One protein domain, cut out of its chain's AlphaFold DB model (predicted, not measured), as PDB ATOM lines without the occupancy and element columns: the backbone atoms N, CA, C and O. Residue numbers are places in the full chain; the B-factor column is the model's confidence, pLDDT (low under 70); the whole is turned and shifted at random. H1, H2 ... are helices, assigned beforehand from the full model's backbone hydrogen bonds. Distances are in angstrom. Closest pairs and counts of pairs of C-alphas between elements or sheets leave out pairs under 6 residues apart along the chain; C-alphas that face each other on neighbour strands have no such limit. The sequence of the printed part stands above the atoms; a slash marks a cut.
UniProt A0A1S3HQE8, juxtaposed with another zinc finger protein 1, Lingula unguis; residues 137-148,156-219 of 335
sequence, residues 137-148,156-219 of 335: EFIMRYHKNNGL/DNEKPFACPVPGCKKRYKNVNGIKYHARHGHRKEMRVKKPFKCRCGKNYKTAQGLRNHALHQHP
ATOM      1  N   GLU A 137       5.452 -30.897   3.326       62.81
ATOM      2  CA  GLU A 137       4.126 -31.475   3.093       62.81
ATOM      3  C   GLU A 137       3.028 -30.407   2.978       62.81
ATOM      4  O   GLU A 137       2.258 -30.452   2.023       62.81
ATOM      5  N   PHE A 138       2.970 -29.415   3.879       70.00
ATOM      6  CA  PHE A 138       1.951 -28.357   3.827       70.00
ATOM      7  C   PHE A 138       2.029 -27.569   2.514       70.00
ATOM      8  O   PHE A 138       1.009 -27.312   1.873       70.00
ATOM      9  N   ILE A 139       3.251 -27.268   2.065       69.94
ATOM     10  CA  ILE A 139       3.507 -26.594   0.786       69.94
ATOM     11  C   ILE A 139       3.002 -27.465  -0.379       69.94
ATOM     12  O   ILE A 139       2.180 -27.008  -1.172       69.94
ATOM     13  N   MET A 140       3.413 -28.738  -0.445       70.31
ATOM     14  CA  MET A 140       2.965 -29.675  -1.489       70.31
ATOM     15  C   MET A 140       1.439 -29.887  -1.488       70.31
ATOM     16  O   MET A 140       0.821 -29.949  -2.553       70.31
ATOM     17  N   ARG A 141       0.815 -29.966  -0.309       68.44
ATOM     18  CA  ARG A 141      -0.628 -30.178  -0.124       68.44
ATOM     19  C   ARG A 141      -1.446 -28.953  -0.526       68.44
ATOM     20  O   ARG A 141      -2.465 -29.104  -1.199       68.44
ATOM     21  N   TYR A 142      -0.988 -27.751  -0.180       64.44
ATOM     22  CA  TYR A 142      -1.635 -26.500  -0.579       64.44
ATOM     23  C   TYR A 142      -1.632 -26.321  -2.106       64.44
ATOM     24  O   TYR A 142      -2.652 -25.950  -2.689       64.44
ATOM     25  N   HIS A 143      -0.524 -26.657  -2.779       65.00
ATOM     26  CA  HIS A 143      -0.456 -26.621  -4.247       65.00
ATOM     27  C   HIS A 143      -1.288 -27.726  -4.910       65.00
ATOM     28  O   HIS A 143      -1.917 -27.460  -5.931       65.00
ATOM     29  N   LYS A 144      -1.376 -28.924  -4.312       61.75
ATOM     30  CA  LYS A 144      -2.240 -30.012  -4.806       61.75
ATOM     31  C   LYS A 144      -3.734 -29.662  -4.745       61.75
ATOM     32  O   LYS A 144      -4.473 -30.041  -5.649       61.75
ATOM     33  N   ASN A 145      -4.169 -28.922  -3.724       60.66
ATOM     34  CA  ASN A 145      -5.582 -28.572  -3.535       60.66
ATOM     35  C   ASN A 145      -6.034 -27.342  -4.350       60.66
ATOM     36  O   ASN A 145      -7.190 -27.279  -4.751       60.66
ATOM     37  N   ASN A 146      -5.140 -26.389  -4.645       59.72
ATOM     38  CA  ASN A 146      -5.459 -25.182  -5.433       59.72
ATOM     39  C   ASN A 146      -5.245 -25.340  -6.958       59.72
ATOM     40  O   ASN A 146      -5.277 -24.357  -7.698       59.72
ATOM     41  N   GLY A 147      -5.025 -26.564  -7.447       54.94
ATOM     42  CA  GLY A 147      -4.553 -26.846  -8.810       54.94
ATOM     43  C   GLY A 147      -5.532 -26.632  -9.979       54.94
ATOM     44  O   GLY A 147      -5.158 -26.957 -11.102       54.94
ATOM     45  N   LEU A 148      -6.756 -26.124  -9.766       52.72
ATOM     46  CA  LEU A 148      -7.766 -25.989 -10.837       52.72
ATOM     47  C   LEU A 148      -8.658 -24.734 -10.734       52.72
ATOM     48  O   LEU A 148      -9.823 -24.772 -11.100       52.72
ATOM     49  N   ASP A 156       3.979 -17.431 -16.719       53.06
ATOM     50  CA  ASP A 156       4.738 -17.768 -15.490       53.06
ATOM     51  C   ASP A 156       4.686 -19.263 -15.069       53.06
ATOM     52  O   ASP A 156       4.934 -19.617 -13.910       53.06
ATOM     53  N   ASN A 157       4.372 -20.176 -15.996       52.75
ATOM     54  CA  ASN A 157       4.103 -21.594 -15.698       52.75
ATOM     55  C   ASN A 157       5.336 -22.438 -15.292       52.75
ATOM     56  O   ASN A 157       5.192 -23.612 -14.965       52.75
ATOM     57  N   GLU A 158       6.532 -21.848 -15.206       63.00
ATOM     58  CA  GLU A 158       7.709 -22.491 -14.595       63.00
ATOM     59  C   GLU A 158       7.783 -22.361 -13.057       63.00
ATOM     60  O   GLU A 158       8.706 -22.895 -12.438       63.00
ATOM     61  N   LYS A 159       6.870 -21.620 -12.411       65.81
ATOM     62  CA  LYS A 159       6.949 -21.299 -10.970       65.81
ATOM     63  C   LYS A 159       5.737 -21.838 -10.194       65.81
ATOM     64  O   LYS A 159       4.902 -21.049  -9.734       65.81
ATOM     65  N   PRO A 160       5.620 -23.171 -10.021       76.81
ATOM     66  CA  PRO A 160       4.463 -23.785  -9.366       76.81
ATOM     67  C   PRO A 160       4.334 -23.395  -7.885       76.81
ATOM     68  O   PRO A 160       3.228 -23.378  -7.349       76.81
ATOM     69  N   PHE A 161       5.431 -23.010  -7.223       79.44
ATOM     70  CA  PHE A 161       5.436 -22.721  -5.791       79.44
ATOM     71  C   PHE A 161       5.032 -21.271  -5.488       79.44
ATOM     72  O   PHE A 161       5.878 -20.402  -5.258       79.44
ATOM     73  N   ALA A 162       3.726 -21.003  -5.493       87.25
ATOM     74  CA  ALA A 162       3.152 -19.740  -5.021       87.25
ATOM     75  C   ALA A 162       3.100 -19.675  -3.484       87.25
ATOM     76  O   ALA A 162       2.858 -20.689  -2.825       87.25
ATOM     77  N   CYS A 163       3.294 -18.485  -2.912       86.12
ATOM     78  CA  CYS A 163       3.150 -18.278  -1.474       86.12
ATOM     79  C   CYS A 163       1.671 -18.312  -1.027       86.12
ATOM     80  O   CYS A 163       0.853 -17.637  -1.652       86.12
ATOM     81  N   PRO A 164       1.305 -19.043   0.049       82.75
ATOM     82  CA  PRO A 164      -0.069 -19.081   0.565       82.75
ATOM     83  C   PRO A 164      -0.491 -17.814   1.332       82.75
ATOM     84  O   PRO A 164      -1.662 -17.665   1.668       82.75
ATOM     85  N   VAL A 165       0.439 -16.909   1.656       74.75
ATOM     86  CA  VAL A 165       0.173 -15.760   2.537       74.75
ATOM     87  C   VAL A 165      -0.675 -14.693   1.815       74.75
ATOM     88  O   VAL A 165      -0.228 -14.151   0.799       74.75
ATOM     89  N   PRO A 166      -1.873 -14.336   2.326       74.19
ATOM     90  CA  PRO A 166      -2.862 -13.540   1.595       74.19
ATOM     91  C   PRO A 166      -2.385 -12.104   1.361       74.19
ATOM     92  O   PRO A 166      -2.305 -11.303   2.287       74.19
ATOM     93  N   GLY A 167      -2.071 -11.776   0.108       72.06
ATOM     94  CA  GLY A 167      -1.490 -10.490  -0.298       72.06
ATOM     95  C   GLY A 167      -0.024 -10.579  -0.738       72.06
ATOM     96  O   GLY A 167       0.483  -9.632  -1.340       72.06
ATOM     97  N   CYS A 168       0.652 -11.715  -0.533       82.88
ATOM     98  CA  CYS A 168       1.958 -11.952  -1.136       82.88
ATOM     99  C   CYS A 168       1.826 -12.612  -2.514       82.88
ATOM    100  O   CYS A 168       1.335 -13.728  -2.639       82.88
ATOM    101  N   LYS A 169       2.318 -11.933  -3.555       80.19
ATOM    102  CA  LYS A 169       2.248 -12.401  -4.951       80.19
ATOM    103  C   LYS A 169       3.515 -13.136  -5.427       80.19
ATOM    104  O   LYS A 169       3.669 -13.379  -6.620       80.19
ATOM    105  N   LYS A 170       4.460 -13.455  -4.529       82.25
ATOM    106  CA  LYS A 170       5.761 -14.048  -4.898       82.25
ATOM    107  C   LYS A 170       5.598 -15.550  -5.209       82.25
ATOM    108  O   LYS A 170       5.019 -16.299  -4.421       82.25
ATOM    109  N   ARG A 171       6.111 -15.980  -6.370       87.81
ATOM    110  CA  ARG A 171       6.099 -17.371  -6.872       87.81
ATOM    111  C   ARG A 171       7.528 -17.826  -7.173       87.81
ATOM    112  O   ARG A 171       8.325 -17.041  -7.682       87.81
ATOM    113  N   TYR A 172       7.844 -19.087  -6.889       84.62
ATOM    114  CA  TYR A 172       9.196 -19.644  -6.993       84.62
ATOM    115  C   TYR A 172       9.236 -20.905  -7.874       84.62
ATOM    116  O   TYR A 172       8.276 -21.673  -7.922       84.62
ATOM    117  N   LYS A 173      10.372 -21.135  -8.551       85.00
ATOM    118  CA  LYS A 173      10.619 -22.322  -9.403       85.00
ATOM    119  C   LYS A 173      10.885 -23.605  -8.600       85.00
ATOM    120  O   LYS A 173      10.738 -24.697  -9.126       85.00
ATOM    121  N   ASN A 174      11.260 -23.491  -7.321       82.62
ATOM    122  CA  ASN A 174      11.634 -24.629  -6.476       82.62
ATOM    123  C   ASN A 174      11.126 -24.469  -5.027       82.62
ATOM    124  O   ASN A 174      11.069 -23.346  -4.512       82.62
ATOM    125  N   VAL A 175      10.841 -25.594  -4.355       82.25
ATOM    126  CA  VAL A 175      10.434 -25.701  -2.939       82.25
ATOM    127  C   VAL A 175      11.392 -24.932  -2.025       82.25
ATOM    128  O   VAL A 175      10.965 -24.221  -1.120       82.25
ATOM    129  N   ASN A 176      12.698 -25.014  -2.288       84.81
ATOM    130  CA  ASN A 176      13.716 -24.338  -1.476       84.81
ATOM    131  C   ASN A 176      13.566 -22.805  -1.498       84.81
ATOM    132  O   ASN A 176      13.735 -22.155  -0.466       84.81
ATOM    133  N   GLY A 177      13.179 -22.231  -2.645       87.00
ATOM    134  CA  GLY A 177      12.942 -20.792  -2.786       87.00
ATOM    135  C   GLY A 177      11.722 -20.328  -1.992       87.00
ATOM    136  O   GLY A 177      11.808 -19.346  -1.255       87.00
ATOM    137  N   ILE A 178      10.615 -21.081  -2.059       86.06
ATOM    138  CA  ILE A 178       9.423 -20.762  -1.263       86.06
ATOM    139  C   ILE A 178       9.643 -21.022   0.238       86.06
ATOM    140  O   ILE A 178       9.152 -20.250   1.055       86.06
ATOM    141  N   LYS A 179      10.442 -22.027   0.626       84.25
ATOM    142  CA  LYS A 179      10.795 -22.304   2.031       84.25
ATOM    143  C   LYS A 179      11.605 -21.163   2.655       84.25
ATOM    144  O   LYS A 179      11.321 -20.760   3.782       84.25
ATOM    145  N   TYR A 180      12.577 -20.613   1.925       86.81
ATOM    146  CA  TYR A 180      13.300 -19.412   2.355       86.81
ATOM    147  C   TYR A 180      12.362 -18.195   2.438       86.81
ATOM    148  O   TYR A 180      12.357 -17.470   3.434       86.81
ATOM    149  N   HIS A 181      11.509 -18.007   1.427       87.00
ATOM    150  CA  HIS A 181      10.533 -16.921   1.399       87.00
ATOM    151  C   HIS A 181       9.528 -16.978   2.561       87.00
ATOM    152  O   HIS A 181       9.277 -15.947   3.178       87.00
ATOM    153  N   ALA A 182       9.010 -18.157   2.909       84.81
ATOM    154  CA  ALA A 182       8.103 -18.328   4.041       84.81
ATOM    155  C   ALA A 182       8.768 -17.919   5.370       84.81
ATOM    156  O   ALA A 182       8.159 -17.217   6.172       84.81
ATOM    157  N   ARG A 183      10.043 -18.291   5.568       79.00
ATOM    158  CA  ARG A 183      10.802 -18.039   6.810       79.00
ATOM    159  C   ARG A 183      11.276 -16.591   6.984       79.00
ATOM    160  O   ARG A 183      11.308 -16.090   8.107       79.00
ATOM    161  N   HIS A 184      11.647 -15.916   5.894       76.81
ATOM    162  CA  HIS A 184      12.296 -14.596   5.957       76.81
ATOM    163  C   HIS A 184      11.539 -13.486   5.209       76.81
ATOM    164  O   HIS A 184      11.684 -12.311   5.532       76.81
ATOM    165  N   GLY A 185      10.695 -13.833   4.235       75.81
ATOM    166  CA  GLY A 185      10.016 -12.881   3.352       75.81
ATOM    167  C   GLY A 185       8.799 -12.175   3.954       75.81
ATOM    168  O   GLY A 185       8.439 -11.103   3.469       75.81
ATOM    169  N   HIS A 186       8.177 -12.726   5.002       73.25
ATOM    170  CA  HIS A 186       6.987 -12.129   5.633       73.25
ATOM    171  C   HIS A 186       7.274 -11.298   6.884       73.25
ATOM    172  O   HIS A 186       6.415 -10.508   7.272       73.25
ATOM    173  N   ARG A 187       8.488 -11.392   7.451       65.31
ATOM    174  CA  ARG A 187       8.897 -10.674   8.675       65.31
ATOM    175  C   ARG A 187       8.718  -9.149   8.583       65.31
ATOM    176  O   ARG A 187       8.467  -8.498   9.589       65.31
ATOM    177  N   LYS A 188       8.825  -8.574   7.375       58.47
ATOM    178  CA  LYS A 188       8.752  -7.117   7.134       58.47
ATOM    179  C   LYS A 188       7.506  -6.660   6.366       58.47
ATOM    180  O   LYS A 188       6.991  -5.579   6.636       58.47
ATOM    181  N   GLU A 189       7.024  -7.469   5.420       55.75
ATOM    182  CA  GLU A 189       5.987  -7.061   4.456       55.75
ATOM    183  C   GLU A 189       4.561  -7.133   5.034       55.75
ATOM    184  O   GLU A 189       3.685  -6.361   4.648       55.75
ATOM    185  N   MET A 190       4.311  -8.042   5.987       53.41
ATOM    186  CA  MET A 190       2.978  -8.247   6.559       53.41
ATOM    187  C   MET A 190       2.690  -7.320   7.741       53.41
ATOM    188  O   MET A 190       2.444  -7.742   8.872       53.41
ATOM    189  N   ARG A 191       2.560  -6.023   7.434       51.91
ATOM    190  CA  ARG A 191       1.706  -5.122   8.225       51.91
ATOM    191  C   ARG A 191       0.227  -5.465   7.988       51.91
ATOM    192  O   ARG A 191      -0.550  -4.623   7.540       51.91
ATOM    193  N   VAL A 192      -0.168  -6.692   8.355       56.72
ATOM    194  CA  VAL A 192      -1.564  -6.998   8.698       56.72
ATOM    195  C   VAL A 192      -2.008  -5.895   9.647       56.72
ATOM    196  O   VAL A 192      -1.261  -5.529  10.558       56.72
ATOM    197  N   LYS A 193      -3.171  -5.305   9.369       58.53
ATOM    198  CA  LYS A 193      -3.639  -4.043   9.950       58.53
ATOM    199  C   LYS A 193      -3.947  -4.223  11.443       58.53
ATOM    200  O   LYS A 193      -5.106  -4.324  11.823       58.53
ATOM    201  N   LYS A 194      -2.892  -4.301  12.267       60.28
ATOM    202  CA  LYS A 194      -2.908  -4.432  13.731       60.28
ATOM    203  C   LYS A 194      -3.832  -3.335  14.273       60.28
ATOM    204  O   LYS A 194      -3.439  -2.168  14.215       60.28
ATOM    205  N   PRO A 195      -5.052  -3.662  14.738       70.12
ATOM    206  CA  PRO A 195      -6.068  -2.642  15.000       70.12
ATOM    207  C   PRO A 195      -5.736  -1.798  16.240       70.12
ATOM    208  O   PRO A 195      -6.271  -0.707  16.412       70.12
ATOM    209  N   PHE A 196      -4.809  -2.272  17.075       75.75
ATOM    210  CA  PHE A 196      -4.384  -1.636  18.314       75.75
ATOM    211  C   PHE A 196      -3.050  -0.897  18.115       75.75
ATOM    212  O   PHE A 196      -1.966  -1.476  18.231       75.75
ATOM    213  N   LYS A 197      -3.132   0.399  17.801       81.25
ATOM    214  CA  LYS A 197      -1.989   1.321  17.686       81.25
ATOM    215  C   LYS A 197      -1.923   2.222  18.923       81.25
ATOM    216  O   LYS A 197      -2.926   2.826  19.291       81.25
ATOM    217  N   CYS A 198      -0.745   2.349  19.526       84.31
ATOM    218  CA  CYS A 198      -0.502   3.300  20.609       84.31
ATOM    219  C   CYS A 198      -0.247   4.717  20.079       84.31
ATOM    220  O   CYS A 198       0.183   4.893  18.937       84.31
ATOM    221  N   ARG A 199      -0.448   5.738  20.921       78.94
ATOM    222  CA  ARG A 199      -0.206   7.143  20.566       78.94
ATOM    223  C   ARG A 199       1.261   7.427  20.203       78.94
ATOM    224  O   ARG A 199       1.491   8.270  19.346       78.94
ATOM    225  N   CYS A 200       2.223   6.662  20.732       78.94
ATOM    226  CA  CYS A 200       3.635   6.689  20.314       78.94
ATOM    227  C   CYS A 200       3.926   6.028  18.946       78.94
ATOM    228  O   CYS A 200       5.078   5.928  18.533       78.94
ATOM    229  N   GLY A 201       2.911   5.508  18.250       77.81
ATOM    230  CA  GLY A 201       3.040   4.900  16.924       77.81
ATOM    231  C   GLY A 201       3.323   3.391  16.901       77.81
ATOM    232  O   GLY A 201       3.155   2.785  15.835       77.81
ATOM    233  N   LYS A 202       3.676   2.763  18.036       79.44
ATOM    234  CA  LYS A 202       3.860   1.300  18.170       79.44
ATOM    235  C   LYS A 202       2.531   0.546  17.937       79.44
ATOM    236  O   LYS A 202       1.457   1.064  18.238       79.44
ATOM    237  N   ASN A 203       2.580  -0.658  17.350       82.94
ATOM    238  CA  ASN A 203       1.388  -1.398  16.885       82.94
ATOM    239  C   ASN A 203       1.378  -2.832  17.433       82.94
ATOM    240  O   ASN A 203       2.303  -3.607  17.172       82.94
ATOM    241  N   TYR A 204       0.296  -3.202  18.115       81.88
ATOM    242  CA  TYR A 204       0.178  -4.426  18.906       81.88
ATOM    243  C   TYR A 204      -0.821  -5.406  18.289       81.88
ATOM    244  O   TYR A 204      -1.823  -5.014  17.693       81.88
ATOM    245  N   LYS A 205      -0.539  -6.707  18.427       70.88
ATOM    246  CA  LYS A 205      -1.405  -7.786  17.920       70.88
ATOM    247  C   LYS A 205      -2.730  -7.891  18.691       70.88
ATOM    248  O   LYS A 205      -3.728  -8.319  18.123       70.88
ATOM    249  N   THR A 206      -2.742  -7.456  19.949       79.81
ATOM    250  CA  THR A 206      -3.849  -7.659  20.894       79.81
ATOM    251  C   THR A 206      -4.070  -6.396  21.723       79.81
ATOM    252  O   THR A 206      -3.097  -5.739  22.100       79.81
ATOM    253  N   ALA A 207      -5.323  -6.092  22.082       81.56
ATOM    254  CA  ALA A 207      -5.662  -4.959  22.949       81.56
ATOM    255  C   ALA A 207      -4.911  -5.003  24.292       81.56
ATOM    256  O   ALA A 207      -4.446  -3.975  24.769       81.56
ATOM    257  N   GLN A 208      -4.719  -6.196  24.868       84.38
ATOM    258  CA  GLN A 208      -3.971  -6.365  26.118       84.38
ATOM    259  C   GLN A 208      -2.497  -5.951  25.996       84.38
ATOM    260  O   GLN A 208      -1.974  -5.309  26.899       84.38
ATOM    261  N   GLY A 209      -1.847  -6.246  24.865       83.31
ATOM    262  CA  GLY A 209      -0.470  -5.814  24.608       83.31
ATOM    263  C   GLY A 209      -0.356  -4.294  24.466       83.31
ATOM    264  O   GLY A 209       0.587  -3.701  24.979       83.31
ATOM    265  N   LEU A 210      -1.359  -3.653  23.851       87.25
ATOM    266  CA  LEU A 210      -1.463  -2.193  23.833       87.25
ATOM    267  C   LEU A 210      -1.675  -1.622  25.247       87.25
ATOM    268  O   LEU A 210      -1.030  -0.633  25.583       87.25
ATOM    269  N   ARG A 211      -2.523  -2.246  26.081       85.94
ATOM    270  CA  ARG A 211      -2.756  -1.814  27.471       85.94
ATOM    271  C   ARG A 211      -1.494  -1.912  28.327       85.94
ATOM    272  O   ARG A 211      -1.107  -0.905  28.903       85.94
ATOM    273  N   ASN A 212      -0.805  -3.057  28.355       86.81
ATOM    274  CA  ASN A 212       0.464  -3.182  29.086       86.81
ATOM    275  C   ASN A 212       1.498  -2.160  28.593       86.81
ATOM    276  O   ASN A 212       2.163  -1.517  29.399       86.81
ATOM    277  N   HIS A 213       1.605  -1.962  27.278       87.44
ATOM    278  CA  HIS A 213       2.496  -0.946  26.736       87.44
ATOM    279  C   HIS A 213       2.129   0.476  27.201       87.44
ATOM    280  O   HIS A 213       3.020   1.209  27.622       87.44
ATOM    281  N   ALA A 214       0.849   0.857  27.171       86.44
ATOM    282  CA  ALA A 214       0.398   2.155  27.670       86.44
ATOM    283  C   ALA A 214       0.695   2.320  29.172       86.44
ATOM    284  O   ALA A 214       1.249   3.339  29.565       86.44
ATOM    285  N   LEU A 215       0.442   1.293  29.989       85.94
ATOM    286  CA  LEU A 215       0.726   1.312  31.429       85.94
ATOM    287  C   LEU A 215       2.221   1.499  31.739       85.94
ATOM    288  O   LEU A 215       2.571   2.306  32.596       85.94
ATOM    289  N   HIS A 216       3.110   0.792  31.034       80.69
ATOM    290  CA  HIS A 216       4.555   0.831  31.306       80.69
ATOM    291  C   HIS A 216       5.319   1.956  30.595       80.69
ATOM    292  O   HIS A 216       6.471   2.207  30.939       80.69
ATOM    293  N   GLN A 217       4.750   2.587  29.563       76.25
ATOM    294  CA  GLN A 217       5.462   3.566  28.722       76.25
ATOM    295  C   GLN A 217       4.737   4.916  28.618       76.25
ATOM    296  O   GLN A 217       5.337   5.900  28.189       76.25
ATOM    297  N   HIS A 218       3.469   4.981  29.032       78.50
ATOM    298  CA  HIS A 218       2.656   6.197  29.111       78.50
ATOM    299  C   HIS A 218       1.851   6.267  30.431       78.50
ATOM    300  O   HIS A 218       0.631   6.443  30.396       78.50
ATOM    301  N   PRO A 219       2.505   6.178  31.610       68.75
ATOM    302  CA  PRO A 219       1.818   6.178  32.909       68.75
ATOM    303  C   PRO A 219       1.051   7.480  33.227       68.75
ATOM    304  O   PRO A 219       0.349   7.547  34.229       68.75
TER     305      PRO A 219
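AT A GLANCE: This is residues 137 to 148 and 156 to 219 of the 335 residues of the protein "juxtaposed with another zinc finger protein 1" of Lingula unguis (UniProt A0A1S3HQE8). Two small lobes are joined by a thin bridge into a long rod: H2 with looped residues 156 to 174 and H1 near one end, H4 with looped residues 195 to 206 at the other, H3 and residues 190 to 194 between. Each loop folds back in a short antiparallel pairing, residues 161 to 162 with 171 to 172 and 196 to 197 with 203 to 204. The 76 printed residues are extended, radius of gyration of the C-alphas 17.9 A, spanning 55 by 19 by 19 A; the class is all helix, H1 to H4 in chain order, no named strand, under half in named elements.

HOW THE PARTS SIT: H4, residues 207 to 217, is apart from H2, residues 175 to 184. H2 and H1, residues 137 to 145, are close but not clearly touching, closest C-alphas Val 175 and Ile 139, 7.9 A; they run opposite ways at a steep tilt of 68 degrees, only just short of about perpendicular. H2 and H3, residues 186 to 189, meet only through their link. Every O i to N i+4 pair is within hydrogen-bond range in H1, H2 and H4; H3 is too short for one.

IN THESE COORDINATES: H4 measures 15.2 A, ending at C-alpha 217 (5.462, 3.566, 28.722); H2 14.4 A; H3 5.3 A; H1 12.1 A, from C-alpha 137 (4.126, -31.475, 3.093).

THE WHOLE: The farthest C-alphas, Asn 157 and Pro 219, are 56.0 A apart. Residues 149 to 155 are cut out, leaving C-alphas 148 and 156 15.7 A apart. The H3 to H4 link is long. Residues 141 to 148, 156 to 159 and 187 to 194 are among those under pLDDT 70.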